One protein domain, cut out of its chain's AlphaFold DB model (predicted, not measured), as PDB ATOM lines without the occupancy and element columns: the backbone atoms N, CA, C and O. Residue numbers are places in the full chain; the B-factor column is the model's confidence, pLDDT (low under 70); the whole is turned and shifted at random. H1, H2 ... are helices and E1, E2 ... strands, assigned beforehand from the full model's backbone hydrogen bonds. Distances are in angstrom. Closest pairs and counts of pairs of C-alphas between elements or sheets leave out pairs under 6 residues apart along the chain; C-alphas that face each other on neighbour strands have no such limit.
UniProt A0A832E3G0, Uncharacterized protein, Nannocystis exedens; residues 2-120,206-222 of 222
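AT A GLANCE: This is residues 2 to 120 and 206 to 222 of the 222 residues of an uncharacterized protein of Nannocystis exedens (UniProt A0A832E3G0). A two-stranded ribbon, E1 beside E2, runs through the middle, with H4 and H5 to one side of it and H6, backed by H1, to the other. H2 is near one far end, the unnamed residues 44 to 61 near the opposite one. The printed part has 136 residues, with seven named helices and two named strands in the order H1 H2 H3 H4 E1 H5 E2 H6 H7; the sheet is parallel, the class mostly helix. The whole is compact, with a radius of gyration of the C-alphas of 15.5 A and spans of 46 by 31 by 29 A.

HOW THE PARTS SIT: H1, residues 2 to 11, touches H6, residues 206 to 216, at a steep tilt of 54 degrees, the same way; their closest C-alphas, Val 4 and Val 213, are 6.7 A apart. H3, residues 37 to 43, touches H4, residues 62 to 79, with the C-alphas of Ile 37 and Val 68 closest at 6.8 A. H4 touches H5, residues 95 to 105, with its residues 62 to 69 alone, at a steep tilt of 38 degrees; the closest C-alphas, Ala 62 and Gly 99, are 4.0 A apart. E1, residues 83 to 89, and E2, residues 112 to 118, are parallel neighbours at 16 degrees, with N 84 and O 112 within hydrogen-bond range at 2.8 A. E1, H5 and E2 form a strand-helix-strand unit, two parallel strands with a helix between, its crossover right-handed. The closest C-alphas of E2 and H6, Ala 116 and Phe 209, are 5.3 A apart. Every O i to N i+4 pair is within hydrogen-bond range in H1, H3, H5 and H6, and 12 of 14 in H4.

IN THESE COORDINATES: H1 begins at C-alpha 2 (33.865, 123.187, 99.752). H2, residues 19 to 22, is close to H1 but not clearly touching. H4 is 24.9 A long, E1 19.9 A and E2 19.5 A. H7, residues 218 to 221, ends at C-alpha 221 (37.851, 107.285, 95.023).

THE WHOLE: The C-alphas of Gly 17 and Gly 55, the two farthest apart, are 47.7 A apart. Residues 121 to 205 are not printed; C-alphas 120 and 206 are 11.2 A apart across the cut. The links H2 to H3 and H3 to H4 are long. No printed residue is under 70 in pLDDT.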
ATOM      1  N   ILE A   2      33.179 122.633 100.931       90.06
ATOM      2  CA  ILE A   2      33.865 123.187  99.752       90.06
ATOM      3  C   ILE A   2      35.336 122.783  99.594       90.06
ATOM      4  O   ILE A   2      35.739 122.352  98.525       90.06
ATOM      5  N   LEU A   3      36.129 122.840 100.666       93.44
ATOM      6  CA  LEU A   3      37.541 122.448 100.619       93.44
ATOM      7  C   LEU A   3      37.740 120.952 100.338       93.44
ATOM      8  O   LEU A   3      38.717 120.582  99.698       93.44
ATOM      9  N   VAL A   4      36.813 120.107 100.799       93.56
ATOM     10  CA  VAL A   4      36.842 118.664 100.521       93.56
ATOM     11  C   VAL A   4      36.591 118.435  99.036       93.56
ATOM     12  O   VAL A   4      37.358 117.732  98.395       93.56
ATOM     13  N   ASP A   5      35.573 119.091  98.479       92.81
ATOM     14  CA  ASP A   5      35.239 118.974  97.059       92.81
ATOM     15  C   ASP A   5      36.376 119.486  96.171       92.81
ATOM     16  O   ASP A   5      36.765 118.810  95.224       92.81
ATOM     17  N   ARG A   6      36.980 120.628  96.529       93.62
ATOM     18  CA  ARG A   6      38.158 121.164  95.833       93.62
ATOM     19  C   ARG A   6      39.322 120.179  95.830       93.62
ATOM     20  O   ARG A   6      39.940 119.999  94.792       93.62
ATOM     21  N   LEU A   7      39.615 119.546  96.966       93.56
ATOM     22  CA  LEU A   7      40.684 118.547  97.054       93.56
ATOM     23  C   LEU A   7      40.385 117.286  96.242       93.56
ATOM     24  O   LEU A   7      41.304 116.704  95.677       93.56
ATOM     25  N   LEU A   8      39.121 116.859  96.195       93.00
ATOM     26  CA  LEU A   8      38.702 115.712  95.394       93.00
ATOM     27  C   LEU A   8      38.872 116.002  93.900       93.00
ATOM     28  O   LEU A   8      39.486 115.200  93.207       93.00
ATOM     29  N   VAL A   9      38.407 117.163  93.432       92.69
ATOM     30  CA  VAL A   9      38.545 117.587  92.028       92.69
ATOM     31  C   VAL A   9      40.013 117.787  91.637       92.69
ATOM     32  O   VAL A   9      40.437 117.303  90.594       92.69
ATOM     33  N   ASP A  10      40.809 118.437  92.491       91.06
ATOM     34  CA  ASP A  10      42.246 118.656  92.263       91.06
ATOM     35  C   ASP A  10      43.040 117.338  92.230       91.06
ATOM     36  O   ASP A  10      43.949 117.165  91.421       91.06
ATOM     37  N   GLY A  11      42.683 116.381  93.090       88.38
ATOM     38  CA  GLY A  11      43.383 115.103  93.201       88.38
ATOM     39  C   GLY A  11      42.915 114.017  92.229       88.38
ATOM     40  O   GLY A  11      43.620 113.015  92.076       88.38
ATOM     41  N   ILE A  12      41.727 114.151  91.629       90.19
ATOM     42  CA  ILE A  12      41.071 113.087  90.858       90.19
ATOM     43  C   ILE A  12      40.347 113.690  89.648       90.19
ATOM     44  O   ILE A  12      39.203 114.115  89.737       90.19
ATOM     45  N   SER A  13      40.974 113.667  88.475       86.69
ATOM     46  CA  SER A  13      40.439 114.348  87.283       86.69
ATOM     47  C   SER A  13      39.031 113.905  86.857       86.69
ATOM     48  O   SER A  13      38.285 114.706  86.305       86.69
ATOM     49  N   TRP A  14      38.644 112.650  87.107       88.56
ATOM     50  CA  TRP A  14      37.353 112.120  86.657       88.56
ATOM     51  C   TRP A  14      36.164 112.497  87.555       88.56
ATOM     52  O   TRP A  14      35.021 112.340  87.125       88.56
ATOM     53  N   VAL A  15      36.389 112.997  88.780       89.81
ATOM     54  CA  VAL A  15      35.278 113.411  89.666       89.81
ATOM     55  C   VAL A  15      34.752 114.805  89.331       89.81
ATOM     56  O   VAL A  15      33.669 115.168  89.799       89.81
ATOM     57  N   ASP A  16      35.487 115.583  88.531       88.56
ATOM     58  CA  ASP A  16      35.059 116.917  88.125       88.56
ATOM     59  C   ASP A  16      33.722 116.850  87.370       88.56
ATOM     60  O   ASP A  16      33.491 115.973  86.535       88.56
ATOM     61  N   GLY A  17      32.787 117.721  87.749       86.50
ATOM     62  CA  GLY A  17      31.402 117.716  87.267       86.50
ATOM     63  C   GLY A  17      30.526 116.533  87.711       86.50
ATOM     64  O   GLY A  17      29.318 116.584  87.501       86.50
ATOM     65  N   ASN A  18      31.079 115.496  88.356       89.25
ATOM     66  CA  ASN A  18      30.354 114.255  88.674       89.25
ATOM     67  C   ASN A  18      30.334 113.892  90.165       89.25
ATOM     68  O   ASN A  18      29.763 112.871  90.544       89.25
ATOM     69  N   LEU A  19      30.936 114.707  91.033       89.69
ATOM     70  CA  LEU A  19      31.157 114.379  92.444       89.69
ATOM     71  C   LEU A  19      29.883 113.960  93.206       89.69
ATOM     72  O   LEU A  19      29.930 113.059  94.045       89.69
ATOM     73  N   GLU A  20      28.739 114.570  92.896       89.62
ATOM     74  CA  GLU A  20      27.444 114.261  93.525       89.62
ATOM     75  C   GLU A  20      26.917 112.849  93.193       89.62
ATOM     76  O   GLU A  20      26.080 112.327  93.924       89.62
ATOM     77  N   HIS A  21      27.425 112.193  92.142       89.94
ATOM     78  CA  HIS A  21      27.102 110.794  91.833       89.94
ATOM     79  C   HIS A  21      27.858 109.795  92.718       89.94
ATOM     80  O   HIS A  21      27.414 108.660  92.880       89.94
ATOM     81  N   TYR A  22      28.988 110.210  93.294       88.69
ATOM     82  CA  TYR A  22      29.903 109.332  94.029       88.69
ATOM     83  C   TYR A  22      29.937 109.612  95.527       88.69
ATOM     84  O   TYR A  22      30.415 108.787  96.304       88.69
ATOM     85  N   ARG A  23      29.422 110.767  95.960       90.19
ATOM     86  CA  ARG A  23      29.313 111.111  97.376       90.19
ATOM     87  C   ARG A  23      27.931 111.655  97.694       90.19
ATOM     88  O   ARG A  23      27.349 112.418  96.932       90.19
ATOM     89  N   THR A  24      27.467 111.388  98.906       89.62
ATOM     90  CA  THR A  24      26.299 112.060  99.474       89.62
ATOM     91  C   THR A  24      26.642 112.568 100.864       89.62
ATOM     92  O   THR A  24      27.116 111.816 101.715       89.62
ATOM     93  N   TRP A  25      26.396 113.854 101.111       88.56
ATOM     94  CA  TRP A  25      26.502 114.409 102.456       88.56
ATOM     95  C   TRP A  25      25.265 114.052 103.267       88.56
ATOM     96  O   TRP A  25      24.139 114.322 102.845       88.56
ATOM     97  N   PHE A  26      25.469 113.514 104.467       85.75
ATOM     98  CA  PHE A  26      24.390 113.418 105.438       85.75
ATOM     99  C   PHE A  26      24.004 114.829 105.898       85.75
ATOM    100  O   PHE A  26      24.806 115.528 106.520       85.75
ATOM    101  N   LYS A  27      22.774 115.249 105.596       81.25
ATOM    102  CA  LYS A  27      22.243 116.559 105.986       81.25
ATOM    103  C   LYS A  27      21.323 116.396 107.191       81.25
ATOM    104  O   LYS A  27      20.452 115.531 107.188       81.25
ATOM    105  N   ALA A  28      21.497 117.237 108.212       75.38
ATOM    106  CA  ALA A  28      20.603 117.246 109.371       75.38
ATOM    107  C   ALA A  28      19.212 117.787 109.005       75.38
ATOM    108  O   ALA A  28      18.200 117.322 109.523       75.38
ATOM    109  N   SER A  29      19.177 118.776 108.113       75.38
ATOM    110  CA  SER A  29      17.980 119.308 107.463       75.38
ATOM    111  C   SER A  29      18.368 119.972 106.139       75.38
ATOM    112  O   SER A  29      19.556 120.116 105.841       75.38
ATOM    113  N   THR A  30      17.380 120.414 105.356       71.00
ATOM    114  CA  THR A  30      17.611 121.172 104.114       71.00
ATOM    115  C   THR A  30      18.478 122.412 104.352       71.00
ATOM    116  O   THR A  30      19.411 122.657 103.594       71.00
ATOM    117  N   ASP A  31      18.240 123.127 105.458       77.00
ATOM    118  CA  ASP A  31      18.927 124.389 105.780       77.00
ATOM    119  C   ASP A  31      20.231 124.206 106.571       77.00
ATOM    120  O   ASP A  31      21.008 125.146 106.739       77.00
ATOM    121  N   LYS A  32      20.476 123.004 107.113       79.50
ATOM    122  CA  LYS A  32      21.660 122.703 107.926       79.50
ATOM    123  C   LYS A  32      22.374 121.480 107.361       79.50
ATOM    124  O   LYS A  32      22.055 120.347 107.738       79.50
ATOM    125  N   PRO A  33      23.396 121.690 106.507       82.94
ATOM    126  CA  PRO A  33      24.179 120.599 105.927       82.94
ATOM    127  C   PRO A  33      25.120 119.935 106.946       82.94
ATOM    128  O   PRO A  33      25.911 119.070 106.593       82.94
ATOM    129  N   TRP A  34      25.053 120.346 108.210       87.75
ATOM    130  CA  TRP A  34      25.824 119.825 109.325       87.75
ATOM    131  C   TRP A  34      24.904 119.575 110.517       87.75
ATOM    132  O   TRP A  34      23.827 120.162 110.641       87.75
ATOM    133  N   LEU A  35      25.359 118.729 111.436       88.88
ATOM    134  CA  LEU A  35      24.654 118.428 112.672       88.88
ATOM    135  C   LEU A  35      25.474 118.910 113.872       88.88
ATOM    136  O   LEU A  35      26.610 118.482 114.058       88.88
ATOM    137  N   SER A  36      24.904 119.777 114.718       90.81
ATOM    138  CA  SER A  36      25.581 120.147 115.968       90.81
ATOM    139  C   SER A  36      25.580 118.987 116.954       90.81
ATOM    140  O   SER A  36      24.644 118.191 117.004       90.81
ATOM    141  N   ILE A  37      26.577 118.954 117.837       88.62
ATOM    142  CA  ILE A  37      26.644 117.976 118.933       88.62
ATOM    143  C   ILE A  37      25.380 118.040 119.805       88.62
ATOM    144  O   ILE A  37      24.856 117.010 120.220       88.62
ATOM    145  N   THR A  38      24.847 119.239 120.052       88.12
ATOM    146  CA  THR A  38      23.598 119.420 120.805       88.12
ATOM    147  C   THR A  38      22.400 118.805 120.085       88.12
ATOM    148  O   THR A  38      21.568 118.170 120.730       88.12
ATOM    149  N   ALA A  39      22.304 118.957 118.761       87.25
ATOM    150  CA  ALA A  39      21.258 118.312 117.973       87.25
ATOM    151  C   ALA A  39      21.441 116.785 117.946       87.25
ATOM    152  O   ALA A  39      20.487 116.063 118.215       87.25
ATOM    153  N   ALA A  40      22.671 116.295 117.766       86.44
ATOM    154  CA  ALA A  40      22.986 114.870 117.843       86.44
ATOM    155  C   ALA A  40      22.566 114.262 119.193       86.44
ATOM    156  O   ALA A  40      21.946 113.202 119.221       86.44
ATOM    157  N   LYS A  41      22.817 114.968 120.307       88.62
ATOM    158  CA  LYS A  41      22.382 114.571 121.659       88.62
ATOM    159  C   LYS A  41      20.873 114.374 121.783       88.62
ATOM    160  O   LYS A  41      20.440 113.494 122.523       88.62
ATOM    161  N   LYS A  42      20.084 115.168 121.055       87.81
ATOM    162  CA  LYS A  42      18.622 115.035 121.003       87.81
ATOM    163  C   LYS A  42      18.182 113.876 120.106       87.81
ATOM    164  O   LYS A  42      17.242 113.181 120.465       87.81
ATOM    165  N   SER A  43      18.857 113.664 118.977       85.56
ATOM    166  CA  SER A  43      18.517 112.616 118.003       85.56
ATOM    167  C   SER A  43      18.879 111.203 118.467       85.56
ATOM    168  O   SER A  43      18.170 110.260 118.132       85.56
ATOM    169  N   TRP A  44      19.939 111.040 119.269       87.44
ATOM    170  CA  TRP A  44      20.353 109.738 119.811       87.44
ATOM    171  C   TRP A  44      20.404 109.740 121.343       87.44
ATOM    172  O   TRP A  44      21.485 109.633 121.947       87.44
ATOM    173  N   PRO A  45      19.237 109.835 122.009       83.06
ATOM    174  CA  PRO A  45      19.184 109.752 123.458       83.06
ATOM    175  C   PRO A  45      19.715 108.388 123.933       83.06
ATOM    176  O   PRO A  45      19.603 107.366 123.255       83.06
ATOM    177  N   GLY A  46      20.342 108.368 125.109       86.62
ATOM    178  CA  GLY A  46      20.825 107.136 125.744       86.62
ATOM    179  C   GLY A  46      22.285 106.761 125.468       86.62
ATOM    180  O   GLY A  46      22.809 105.877 126.141       86.62
ATOM    181  N   ILE A  47      22.992 107.445 124.561       90.56
ATOM    182  CA  ILE A  47      24.456 107.310 124.473       90.56
ATOM    183  C   ILE A  47      25.090 108.035 125.667       90.56
ATOM    184  O   ILE A  47      24.938 109.245 125.829       90.56
ATOM    185  N   ARG A  48      25.813 107.287 126.506       87.81
ATOM    186  CA  ARG A  48      26.525 107.804 127.683       87.81
ATOM    187  C   ARG A  48      28.021 107.504 127.550       87.81
ATOM    188  O   ARG A  48      28.447 106.407 127.914       87.81
ATOM    189  N   PRO A  49      28.825 108.427 126.992       86.69
ATOM    190  CA  PRO A  49      30.261 108.220 126.872       86.69
ATOM    191  C   PRO A  49      30.884 108.130 128.269       86.69
ATOM    192  O   PRO A  49      30.582 108.939 129.147       86.69
ATOM    193  N   ARG A  50      31.770 107.152 128.483       87.56
ATOM    194  CA  ARG A  50      32.585 107.109 129.706       87.56
ATOM    195  C   ARG A  50      33.575 108.282 129.709       87.56
ATOM    196  O   ARG A  50      33.848 108.868 128.664       87.56
ATOM    197  N   GLY A  51      34.111 108.627 130.878       87.12
ATOM    198  CA  GLY A  51      35.050 109.750 131.026       87.12
ATOM    199  C   GLY A  51      36.528 109.397 130.844       87.12
ATOM    200  O   GLY A  51      37.342 110.306 130.752       87.12
ATOM    201  N   HIS A  52      36.875 108.106 130.803       91.00
ATOM    202  CA  HIS A  52      38.265 107.648 130.710       91.00
ATOM    203  C   HIS A  52      38.593 107.114 129.315       91.00
ATOM    204  O   HIS A  52      37.736 106.498 128.673       91.00
ATOM    205  N   PHE A  53      39.822 107.339 128.862       92.62
ATOM    206  CA  PHE A  53      40.357 106.962 127.557       92.62
ATOM    207  C   PHE A  53      41.708 106.292 127.799       92.62
ATOM    208  O   PHE A  53      42.618 106.927 128.316       92.62
ATOM    209  N   ARG A  54      41.814 104.988 127.506       88.50
ATOM    210  CA  ARG A  54      43.033 104.186 127.738       88.50
ATOM    211  C   ARG A  54      43.641 104.344 129.150       88.50
ATOM    212  O   ARG A  54      44.851 104.378 129.313       88.50
ATOM    213  N   GLY A  55      42.788 104.425 130.173       87.69
ATOM    214  CA  GLY A  55      43.202 104.550 131.580       87.69
ATOM    215  C   GLY A  55      43.381 105.988 132.077       87.69
ATOM    216  O   GLY A  55      43.398 106.209 133.283       87.69
ATOM    217  N   GLU A  56      43.408 106.975 131.185       91.50
ATOM    218  CA  GLU A  56      43.536 108.388 131.541       91.50
ATOM    219  C   GLU A  56      42.180 109.091 131.575       91.50
ATOM    220  O   GLU A  56      41.215 108.672 130.928       91.50
ATOM    221  N   LYS A  57      42.093 110.196 132.319       94.94
ATOM    222  CA  LYS A  57      40.925 111.078 132.277       94.94
ATOM    223  C   LYS A  57      40.877 111.791 130.923       94.94
ATOM    224  O   LYS A  57      41.887 112.303 130.450       94.94
ATOM    225  N   GLY A  58      39.691 111.862 130.325       95.75
ATOM    226  CA  GLY A  58      39.484 112.592 129.080       95.75
ATOM    227  C   GLY A  58      39.782 114.084 129.228       95.75
ATOM    228  O   GLY A  58      39.270 114.734 130.145       95.75
ATOM    229  N   ALA A  59      40.580 114.617 128.306       96.00
ATOM    230  CA  ALA A  59      40.821 116.045 128.140       96.00
ATOM    231  C   ALA A  59      39.566 116.757 127.568       96.00
ATOM    232  O   ALA A  59      38.584 116.090 127.205       96.00
ATOM    233  N   PRO A  60      39.532 118.106 127.517       95.19
ATOM    234  CA  PRO A  60      38.403 118.850 126.956       95.19
ATOM    235  C   PRO A  60      37.947 118.314 125.592       95.19
ATOM    236  O   PRO A  60      38.751 117.899 124.769       95.19
ATOM    237  N   ASP A  61      36.632 118.290 125.374       94.56
ATOM    238  CA  ASP A  61      35.958 117.703 124.205       94.56
ATOM    239  C   ASP A  61      36.120 116.187 123.962       94.56
ATOM    240  O   ASP A  61      35.396 115.653 123.121       94.56
ATOM    241  N   ALA A  62      36.886 115.435 124.763       95.50
ATOM    242  CA  ALA A  62      36.990 113.977 124.600       95.50
ATOM    243  C   ALA A  62      35.633 113.263 124.694       95.50
ATOM    244  O   ALA A  62      35.248 112.481 123.822       95.50
ATOM    245  N   ALA A  63      34.849 113.568 125.732       94.19
ATOM    246  CA  ALA A  63      33.531 112.964 125.919       94.19
ATOM    247  C   ALA A  63      32.528 113.379 124.826       94.19
ATOM    248  O   ALA A  63      31.711 112.560 124.399       94.19
ATOM    249  N   ASN A  64      32.592 114.631 124.358       94.31
ATOM    250  CA  ASN A  64      31.741 115.122 123.273       94.31
ATOM    251  C   ASN A  64      32.086 114.429 121.949       94.31
ATOM    252  O   ASN A  64      31.182 113.977 121.250       94.31
ATOM    253  N   THR A  65      33.368 114.264 121.637       95.62
ATOM    254  CA  THR A  65      33.814 113.560 120.429       95.62
ATOM    255  C   THR A  65      33.492 112.077 120.487       95.62
ATOM    256  O   THR A  65      32.937 111.546 119.528       95.62
ATOM    257  N   ARG A  66      33.694 111.412 121.634       95.56
ATOM    258  CA  ARG A  66      33.244 110.023 121.832       95.56
ATOM    259  C   ARG A  66      31.741 109.885 121.605       95.56
ATOM    260  O   ARG A  66      31.307 108.922 120.981       95.56
ATOM    261  N   TYR A  67      30.941 110.835 122.094       95.56
ATOM    262  CA  TYR A  67      29.503 110.845 121.837       95.56
ATOM    263  C   TYR A  67      29.210 110.885 120.329       95.56
ATOM    264  O   TYR A  67      28.451 110.054 119.840       95.56
ATOM    265  N   VAL A  68      29.833 111.811 119.591       95.12
ATOM    266  CA  VAL A  68      29.653 111.950 118.135       95.12
ATOM    267  C   VAL A  68      30.053 110.669 117.399       95.12
ATOM    268  O   VAL A  68      29.281 110.179 116.578       95.12
ATOM    269  N   LEU A  69      31.201 110.082 117.738       95.56
ATOM    270  CA  LEU A  69      31.696 108.846 117.126       95.56
ATOM    271  C   LEU A  69      30.761 107.655 117.384       95.56
ATOM    272  O   LEU A  69      30.464 106.888 116.472       95.56
ATOM    273  N   LEU A  70      30.236 107.515 118.605       94.62
ATOM    274  CA  LEU A  70      29.255 106.476 118.933       94.62
ATOM    275  C   LEU A  70      27.926 106.682 118.194       94.62
ATOM    276  O   LEU A  70      27.335 105.706 117.733       94.62
ATOM    277  N   SER A  71      27.462 107.926 118.061       92.81
ATOM    278  CA  SER A  71      26.260 108.250 117.282       92.81
ATOM    279  C   SER A  71      26.448 107.903 115.808       92.81
ATOM    280  O   SER A  71      25.615 107.204 115.235       92.81
ATOM    281  N   ALA A  72      27.577 108.296 115.215       93.25
ATOM    282  CA  ALA A  72      27.920 107.959 113.838       93.25
ATOM    283  C   ALA A  72      28.060 106.440 113.633       93.25
ATOM    284  O   ALA A  72      27.578 105.913 112.636       93.25
ATOM    285  N   ALA A  73      28.626 105.706 114.599       93.31
ATOM    286  CA  ALA A  73      28.693 104.243 114.555       93.31
ATOM    287  C   ALA A  73      27.306 103.591 114.581       93.31
ATOM    288  O   ALA A  73      27.083 102.617 113.870       93.31
ATOM    289  N   LYS A  74      26.351 104.143 115.340       90.56
ATOM    290  CA  LYS A  74      24.954 103.691 115.272       90.56
ATOM    291  C   LYS A  74      24.322 103.988 113.913       90.56
ATOM    292  O   LYS A  74      23.641 103.127 113.374       90.56
ATOM    293  N   MET A  75      24.554 105.179 113.360       88.31
ATOM    294  CA  MET A  75      24.031 105.562 112.043       88.31
ATOM    295  C   MET A  75      24.614 104.722 110.908       88.31
ATOM    296  O   MET A  75      23.905 104.418 109.955       88.31
ATOM    297  N   HIS A  76      25.889 104.341 111.003       88.69
ATOM    298  CA  HIS A  76      26.581 103.562 109.980       88.69
ATOM    299  C   HIS A  76      25.827 102.266 109.634       88.69
ATOM    300  O   HIS A  76      25.755 101.918 108.461       88.69
ATOM    301  N   PHE A  77      25.168 101.626 110.607       83.81
ATOM    302  CA  PHE A  77      24.329 100.444 110.364       83.81
ATOM    303  C   PHE A  77      23.127 100.694 109.439       83.81
ATOM    304  O   PHE A  77      22.584  99.741 108.892       83.81
ATOM    305  N   SER A  78      22.695 101.945 109.268       85.75
ATOM    306  CA  SER A  78      21.554 102.309 108.419       85.75
ATOM    307  C   SER A  78      21.957 102.971 107.105       85.75
ATOM    308  O   SER A  78      21.252 102.808 106.117       85.75
ATOM    309  N   VAL A  79      23.054 103.737 107.087       84.00
ATOM    310  CA  VAL A  79      23.430 104.571 105.926       84.00
ATOM    311  C   VAL A  79      24.810 104.260 105.346       84.00
ATOM    312  O   VAL A  79      25.251 104.987 104.466       84.00
ATOM    313  N   ALA A  80      25.500 103.222 105.837       88.44
ATOM    314  CA  ALA A  80      26.843 102.829 105.392       88.44
ATOM    315  C   ALA A  80      27.815 104.025 105.304       88.44
ATOM    316  O   ALA A  80      28.377 104.335 104.260       88.44
ATOM    317  N   LEU A  81      27.981 104.739 106.422       93.00
ATOM    318  CA  LEU A  81      28.831 105.930 106.493       93.00
ATOM    319  C   LEU A  81      30.292 105.582 106.154       93.00
ATOM    320  O   LEU A  81      30.865 104.751 106.852       93.00
ATOM    321  N   SER A  82      30.896 106.245 105.162       94.88
ATOM    322  CA  SER A  82      32.313 106.043 104.796       94.88
ATOM    323  C   SER A  82      33.271 106.978 105.541       94.88
ATOM    324  O   SER A  82      34.356 106.565 105.949       94.88
ATOM    325  N   VAL A  83      32.870 108.241 105.733       95.88
ATOM    326  CA  VAL A  83      33.693 109.290 106.356       95.88
ATOM    327  C   VAL A  83      32.849 110.121 107.316       95.88
ATOM    328  O   VAL A  83      31.751 110.555 106.975       95.88
ATOM    329  N   LEU A  84      33.388 110.392 108.502       95.75
ATOM    330  CA  LEU A  84      32.854 111.340 109.468       95.75
ATOM    331  C   LEU A  84      33.767 112.564 109.557       95.75
ATOM    332  O   LEU A  84      34.917 112.460 109.980       95.75
ATOM    333  N   PHE A  85      33.215 113.730 109.233       95.88
ATOM    334  CA  PHE A  85      33.874 115.012 109.459       95.88
ATOM    335  C   PHE A  85      33.426 115.613 110.790       95.88
ATOM    336  O   PHE A  85      32.228 115.751 111.039       95.88
ATOM    337  N   ILE A  86      34.381 116.015 111.626       95.38
ATOM    338  CA  ILE A  86      34.117 116.744 112.870       95.38
ATOM    339  C   ILE A  86      34.820 118.095 112.776       95.38
ATOM    340  O   ILE A  86      36.035 118.140 112.641       95.38
ATOM    341  N   ALA A  87      34.071 119.195 112.839       93.56
ATOM    342  CA  ALA A  87      34.633 120.545 112.824       93.56
ATOM    343  C   ALA A  87      34.515 121.186 114.205       93.56
ATOM    344  O   ALA A  87      33.450 121.125 114.831       93.56
ATOM    345  N   ARG A  88      35.610 121.780 114.687       93.12
ATOM    346  CA  ARG A  88      35.667 122.374 116.017       93.12
ATOM    347  C   ARG A  88      36.651 123.540 116.089       93.12
ATOM    348  O   ARG A  88      37.851 123.346 115.914       93.12
ATOM    349  N   ASP A  89      36.128 124.707 116.457       92.56
ATOM    350  CA  ASP A  89      36.946 125.834 116.904       92.56
ATOM    351  C   ASP A  89      37.611 125.499 118.240       92.56
ATOM    352  O   ASP A  89      36.989 124.939 119.159       92.56
ATOM    353  N   LEU A  90      38.898 125.815 118.345       89.56
ATOM    354  CA  LEU A  90      39.659 125.565 119.560       89.56
ATOM    355  C   LEU A  90      39.454 126.669 120.600       89.56
ATOM    356  O   LEU A  90      39.590 126.375 121.784       89.56
ATOM    357  N   ASP A  91      39.061 127.884 120.207       85.50
ATOM    358  CA  ASP A  91      38.850 129.032 121.100       85.50
ATOM    359  C   ASP A  91      40.033 129.253 122.068       85.50
ATOM    360  O   ASP A  91      39.832 129.441 123.269       85.50
ATOM    361  N   ASP A  92      41.270 129.127 121.577       77.88
ATOM    362  CA  ASP A  92      42.512 129.173 122.372       77.88
ATOM    363  C   ASP A  92      42.682 128.040 123.410       77.88
ATOM    364  O   ASP A  92      43.597 128.048 124.235       77.88
ATOM    365  N   GLN A  93      41.857 126.992 123.342       86.69
ATOM    366  CA  GLN A  93      41.945 125.793 124.179       86.69
ATOM    367  C   GLN A  93      42.576 124.630 123.409       86.69
ATOM    368  O   GLN A  93      41.910 123.649 123.066       86.69
ATOM    369  N   SER A  94      43.890 124.692 123.190       86.50
ATOM    370  CA  SER A  94      44.650 123.653 122.469       86.50
ATOM    371  C   SER A  94      44.463 122.233 123.032       86.50
ATOM    372  O   SER A  94      44.493 121.258 122.285       86.50
ATOM    373  N   GLN A  95      44.169 122.106 124.332       91.62
ATOM    374  CA  GLN A  95      43.844 120.838 124.999       91.62
ATOM    375  C   GLN A  95      42.610 120.127 124.412       91.62
ATOM    376  O   GLN A  95      42.498 118.907 124.535       91.62
ATOM    377  N   ARG A  96      41.702 120.846 123.733       93.62
ATOM    378  CA  ARG A  96      40.585 120.230 122.997       93.62
ATOM    379  C   ARG A  96      41.088 119.294 121.896       93.62
ATOM    380  O   ARG A  96      40.514 118.225 121.717       93.62
ATOM    381  N   ARG A  97      42.202 119.626 121.223       93.38
ATOM    382  CA  ARG A  97      42.828 118.746 120.214       93.38
ATOM    383  C   ARG A  97      43.189 117.391 120.822       93.38
ATOM    384  O   ARG A  97      42.836 116.358 120.263       93.38
ATOM    385  N   VAL A  98      43.817 117.403 121.999       94.19
ATOM    386  CA  VAL A  98      44.191 116.185 122.736       94.19
ATOM    387  C   VAL A  98      42.955 115.355 123.072       94.19
ATOM    388  O   VAL A  98      42.923 114.164 122.780       94.19
ATOM    389  N   GLY A  99      41.913 115.968 123.639       95.44
ATOM    390  CA  GLY A  99      40.725 115.222 124.057       95.44
ATOM    391  C   GLY A  99      39.970 114.594 122.894       95.44
ATOM    392  O   GLY A  99      39.580 113.429 122.942       95.44
ATOM    393  N   MET A 100      39.797 115.329 121.803       94.94
ATOM    394  CA  MET A 100      39.170 114.779 120.608       94.94
ATOM    395  C   MET A 100      40.011 113.645 119.993       94.94
ATOM    396  O   MET A 100      39.433 112.627 119.612       94.94
ATOM    397  N   GLN A 101      41.346 113.762 119.975       95.50
ATOM    398  CA  GLN A 101      42.230 112.683 119.518       95.50
ATOM    399  C   GLN A 101      42.144 111.443 120.421       95.50
ATOM    400  O   GLN A 101      42.036 110.335 119.905       95.50
ATOM    401  N   GLN A 102      42.065 111.606 121.752       95.88
ATOM    402  CA  GLN A 102      41.840 110.487 122.684       95.88
ATOM    403  C   GLN A 102      40.598 109.664 122.303       95.88
ATOM    404  O   GLN A 102      40.603 108.439 122.431       95.88
ATOM    405  N   ALA A 103      39.531 110.323 121.843       96.12
ATOM    406  CA  ALA A 103      38.304 109.652 121.423       96.12
ATOM    407  C   ALA A 103      38.429 108.952 120.064       96.12
ATOM    408  O   ALA A 103      37.867 107.869 119.894       96.12
ATOM    409  N   VAL A 104      39.161 109.540 119.113       95.81
ATOM    410  CA  VAL A 104      39.443 108.903 117.819       95.81
ATOM    411  C   VAL A 104      40.300 107.659 118.013       95.81
ATOM    412  O   VAL A 104      39.918 106.591 117.547       95.81
ATOM    413  N   ASP A 105      41.384 107.773 118.778       95.12
ATOM    414  CA  ASP A 105      42.363 106.701 118.966       95.12
ATOM    415  C   ASP A 105      41.876 105.594 119.898       95.12
ATOM    416  O   ASP A 105      42.499 104.538 119.985       95.12
ATOM    417  N   GLU A 106      40.779 105.799 120.629       92.12
ATOM    418  CA  GLU A 106      40.272 104.821 121.592       92.12
ATOM    419  C   GLU A 106      40.141 103.418 120.987       92.12
ATOM    420  O   GLU A 106      40.462 102.429 121.647       92.12
ATOM    421  N   LYS A 107      39.655 103.343 119.748       91.44
ATOM    422  CA  LYS A 107      39.432 102.098 119.019       91.44
ATOM    423  C   LYS A 107      39.339 102.365 117.523       91.44
ATOM    424  O   LYS A 107      39.194 103.501 117.088       91.44
ATOM    425  N   GLN A 108      39.314 101.290 116.746       94.12
ATOM    426  CA  GLN A 108      38.982 101.378 115.334       94.12
ATOM    427  C   GLN A 108      37.489 101.690 115.147       94.12
ATOM    428  O   GLN A 108      36.617 101.036 115.730       94.12
ATOM    429  N   TRP A 109      37.202 102.698 114.327       95.56
ATOM    430  CA  TRP A 109      35.849 103.079 113.929       95.56
ATOM    431  C   TRP A 109      35.499 102.447 112.573       95.56
ATOM    432  O   TRP A 109      36.398 102.217 111.765       95.56
ATOM    433  N   PRO A 110      34.212 102.168 112.292       95.81
ATOM    434  CA  PRO A 110      33.790 101.538 111.035       95.81
ATOM    435  C   PRO A 110      33.822 102.490 109.821       95.81
ATOM    436  O   PRO A 110      33.376 102.132 108.739       95.81
ATOM    437  N   PHE A 111      34.325 103.710 110.003       95.88
ATOM    438  CA  PHE A 111      34.449 104.765 109.001       95.88
ATOM    439  C   PHE A 111      35.728 105.561 109.251       95.88
ATOM    440  O   PHE A 111      36.283 105.537 110.353       95.88
ATOM    441  N   ARG A 112      36.165 106.315 108.241       96.56
ATOM    442  CA  ARG A 112      37.268 107.272 108.377       96.56
ATOM    443  C   ARG A 112      36.827 108.473 109.202       96.56
ATOM    444  O   ARG A 112      35.691 108.924 109.072       96.56
ATOM    445  N   VAL A 113      37.711 109.004 110.041       97.00
ATOM    446  CA  VAL A 113      37.428 110.194 110.853       97.00
ATOM    447  C   VAL A 113      38.380 111.301 110.436       97.00
ATOM    448  O   VAL A 113      39.588 111.152 110.561       97.00
ATOM    449  N   VAL A 114      37.827 112.418 109.972       96.94
ATOM    450  CA  VAL A 114      38.594 113.617 109.624       96.94
ATOM    451  C   VAL A 114      38.171 114.738 110.557       96.94
ATOM    452  O   VAL A 114      36.987 115.077 110.639       96.94
ATOM    453  N   ILE A 115      39.134 115.329 111.259       95.00
ATOM    454  CA  ILE A 115      38.859 116.430 112.178       95.00
ATOM    455  C   ILE A 115      39.425 117.737 111.626       95.00
ATOM    456  O   ILE A 115      40.599 117.834 111.280       95.00
ATOM    457  N   ALA A 116      38.561 118.743 111.564       94.56
ATOM    458  CA  ALA A 116      38.870 120.122 111.236       94.56
ATOM    459  C   ALA A 116      39.023 120.928 112.533       94.56
ATOM    460  O   ALA A 116      38.025 121.271 113.173       94.56
ATOM    461  N   TRP A 117      40.270 121.212 112.913       91.62
ATOM    462  CA  TRP A 117      40.613 122.049 114.064       91.62
ATOM    463  C   TRP A 117      40.934 123.453 113.588       91.62
ATOM    464  O   TRP A 117      41.933 123.655 112.900       91.62
ATOM    465  N   SER A 118      40.125 124.423 113.966       91.12
ATOM    466  CA  SER A 118      40.390 125.820 113.654       91.12
ATOM    467  C   SER A 118      40.996 126.527 114.859       91.12
ATOM    468  O   SER A 118      40.432 126.501 115.953       91.12
ATOM    469  N   GLN A 119      42.164 127.145 114.656       90.44
ATOM    470  CA  GLN A 119      42.866 127.930 115.671       90.44
ATOM    471  C   GLN A 119      43.069 129.379 115.189       90.44
ATOM    472  O   GLN A 119      43.715 129.586 114.155       90.44
ATOM    473  N   PRO A 120      42.594 130.382 115.952       87.81
ATOM    474  CA  PRO A 120      41.722 130.248 117.133       87.81
ATOM    475  C   PRO A 120      40.294 129.773 116.796       87.81
ATOM    476  O   PRO A 120      39.690 129.042 117.579       87.81
ATOM    477  N   LEU A 206      44.249 124.382 109.273       94.94
ATOM    478  CA  LEU A 206      43.718 124.130 107.927       94.94
ATOM    479  C   LEU A 206      44.654 123.226 107.117       94.94
ATOM    480  O   LEU A 206      44.170 122.315 106.455       94.94
ATOM    481  N   ALA A 207      45.973 123.415 107.189       94.88
ATOM    482  CA  ALA A 207      46.922 122.528 106.512       94.88
ATOM    483  C   ALA A 207      46.783 121.071 106.995       94.88
ATOM    484  O   ALA A 207      46.682 120.160 106.172       94.88
ATOM    485  N   ASP A 208      46.689 120.872 108.317       94.38
ATOM    486  CA  ASP A 208      46.432 119.565 108.939       94.38
ATOM    487  C   ASP A 208      45.125 118.952 108.408       94.38
ATOM    488  O   ASP A 208      45.096 117.784 108.023       94.38
ATOM    489  N   PHE A 209      44.051 119.745 108.326       95.88
ATOM    490  CA  PHE A 209      42.772 119.298 107.774       95.88
ATOM    491  C   PHE A 209      42.873 118.899 106.296       95.88
ATOM    492  O   PHE A 209      42.373 117.842 105.916       95.88
ATOM    493  N   LEU A 210      43.520 119.713 105.457       95.94
ATOM    494  CA  LEU A 210      43.673 119.418 104.029       95.94
ATOM    495  C   LEU A 210      44.483 118.133 103.808       95.94
ATOM    496  O   LEU A 210      44.125 117.331 102.950       95.94
ATOM    497  N   ASN A 211      45.532 117.907 104.600       95.31
ATOM    498  CA  ASN A 211      46.305 116.666 104.549       95.31
ATOM    499  C   ASN A 211      45.479 115.467 105.030       95.31
ATOM    500  O   ASN A 211      45.420 114.465 104.329       95.31
ATOM    501  N   ALA A 212      44.731 115.598 106.128       95.69
ATOM    502  CA  ALA A 212      43.838 114.536 106.590       95.69
ATOM    503  C   ALA A 212      42.775 114.159 105.539       95.69
ATOM    504  O   ALA A 212      42.455 112.987 105.371       95.69
ATOM    505  N   VAL A 213      42.245 115.130 104.786       96.00
ATOM    506  CA  VAL A 213      41.345 114.843 103.656       96.00
ATOM    507  C   VAL A 213      42.073 114.074 102.553       96.00
ATOM    508  O   VAL A 213      41.524 113.111 102.019       96.00
ATOM    509  N   ARG A 214      43.305 114.469 102.210       95.12
ATOM    510  CA  ARG A 214      44.103 113.759 101.202       95.12
ATOM    511  C   ARG A 214      44.381 112.315 101.603       95.12
ATOM    512  O   ARG A 214      44.261 111.433 100.760       95.12
ATOM    513  N   ASP A 215      44.698 112.085 102.868       95.44
ATOM    514  CA  ASP A 215      45.133 110.779 103.354       95.44
ATOM    515  C   ASP A 215      43.955 109.836 103.625       95.44
ATOM    516  O   ASP A 215      44.040 108.643 103.343       95.44
ATOM    517  N   GLU A 216      42.829 110.357 104.120       95.62
ATOM    518  CA  GLU A 216      41.695 109.525 104.542       95.62
ATOM    519  C   GLU A 216      40.552 109.468 103.522       95.62
ATOM    520  O   GLU A 216      39.784 108.505 103.520       95.62
ATOM    521  N   VAL A 217      40.398 110.485 102.666       95.38
ATOM    522  CA  VAL A 217      39.228 110.614 101.778       95.38
ATOM    523  C   VAL A 217      39.575 110.314 100.326       95.38
ATOM    524  O   VAL A 217      38.844 109.552  99.698       95.38
ATOM    525  N   LEU A 218      40.679 110.848  99.787       93.38
ATOM    526  CA  LEU A 218      41.056 110.576  98.388       93.38
ATOM    527  C   LEU A 218      41.182 109.077  98.069       93.38
ATOM    528  O   LEU A 218      40.739 108.686  96.988       93.38
ATOM    529  N   PRO A 219      41.718 108.210  98.954       93.88
ATOM    530  CA  PRO A 219      41.816 106.782  98.658       93.88
ATOM    531  C   PRO A 219      40.469 106.072  98.481       93.88
ATOM    532  O   PRO A 219      40.453 104.961  97.969       93.88
ATOM    533  N   LEU A 220      39.349 106.679  98.886       92.88
ATOM    534  CA  LEU A 220      38.011 106.105  98.696       92.88
ATOM    535  C   LEU A 220      37.494 106.240  97.255       92.88
ATOM    536  O   LEU A 220      36.480 105.639  96.918       92.88
ATOM    537  N   PHE A 221      38.175 107.034  96.428       88.56
ATOM    538  CA  PHE A 221      37.851 107.285  95.023       88.56
ATOM    539  C   PHE A 221      38.943 106.733  94.089       88.56
ATOM    540  O   PHE A 221      39.141 107.246  92.991       88.56
ATOM    541  N   ARG A 222      39.724 105.750  94.535       74.62
ATOM    542  CA  ARG A 222      40.761 105.104  93.725       74.62
ATOM    543  C   ARG A 222      40.405 103.659  93.434       74.62
ATOM    544  O   ARG A 222      39.742 103.040  94.295       74.62
TER     545      ARG A 222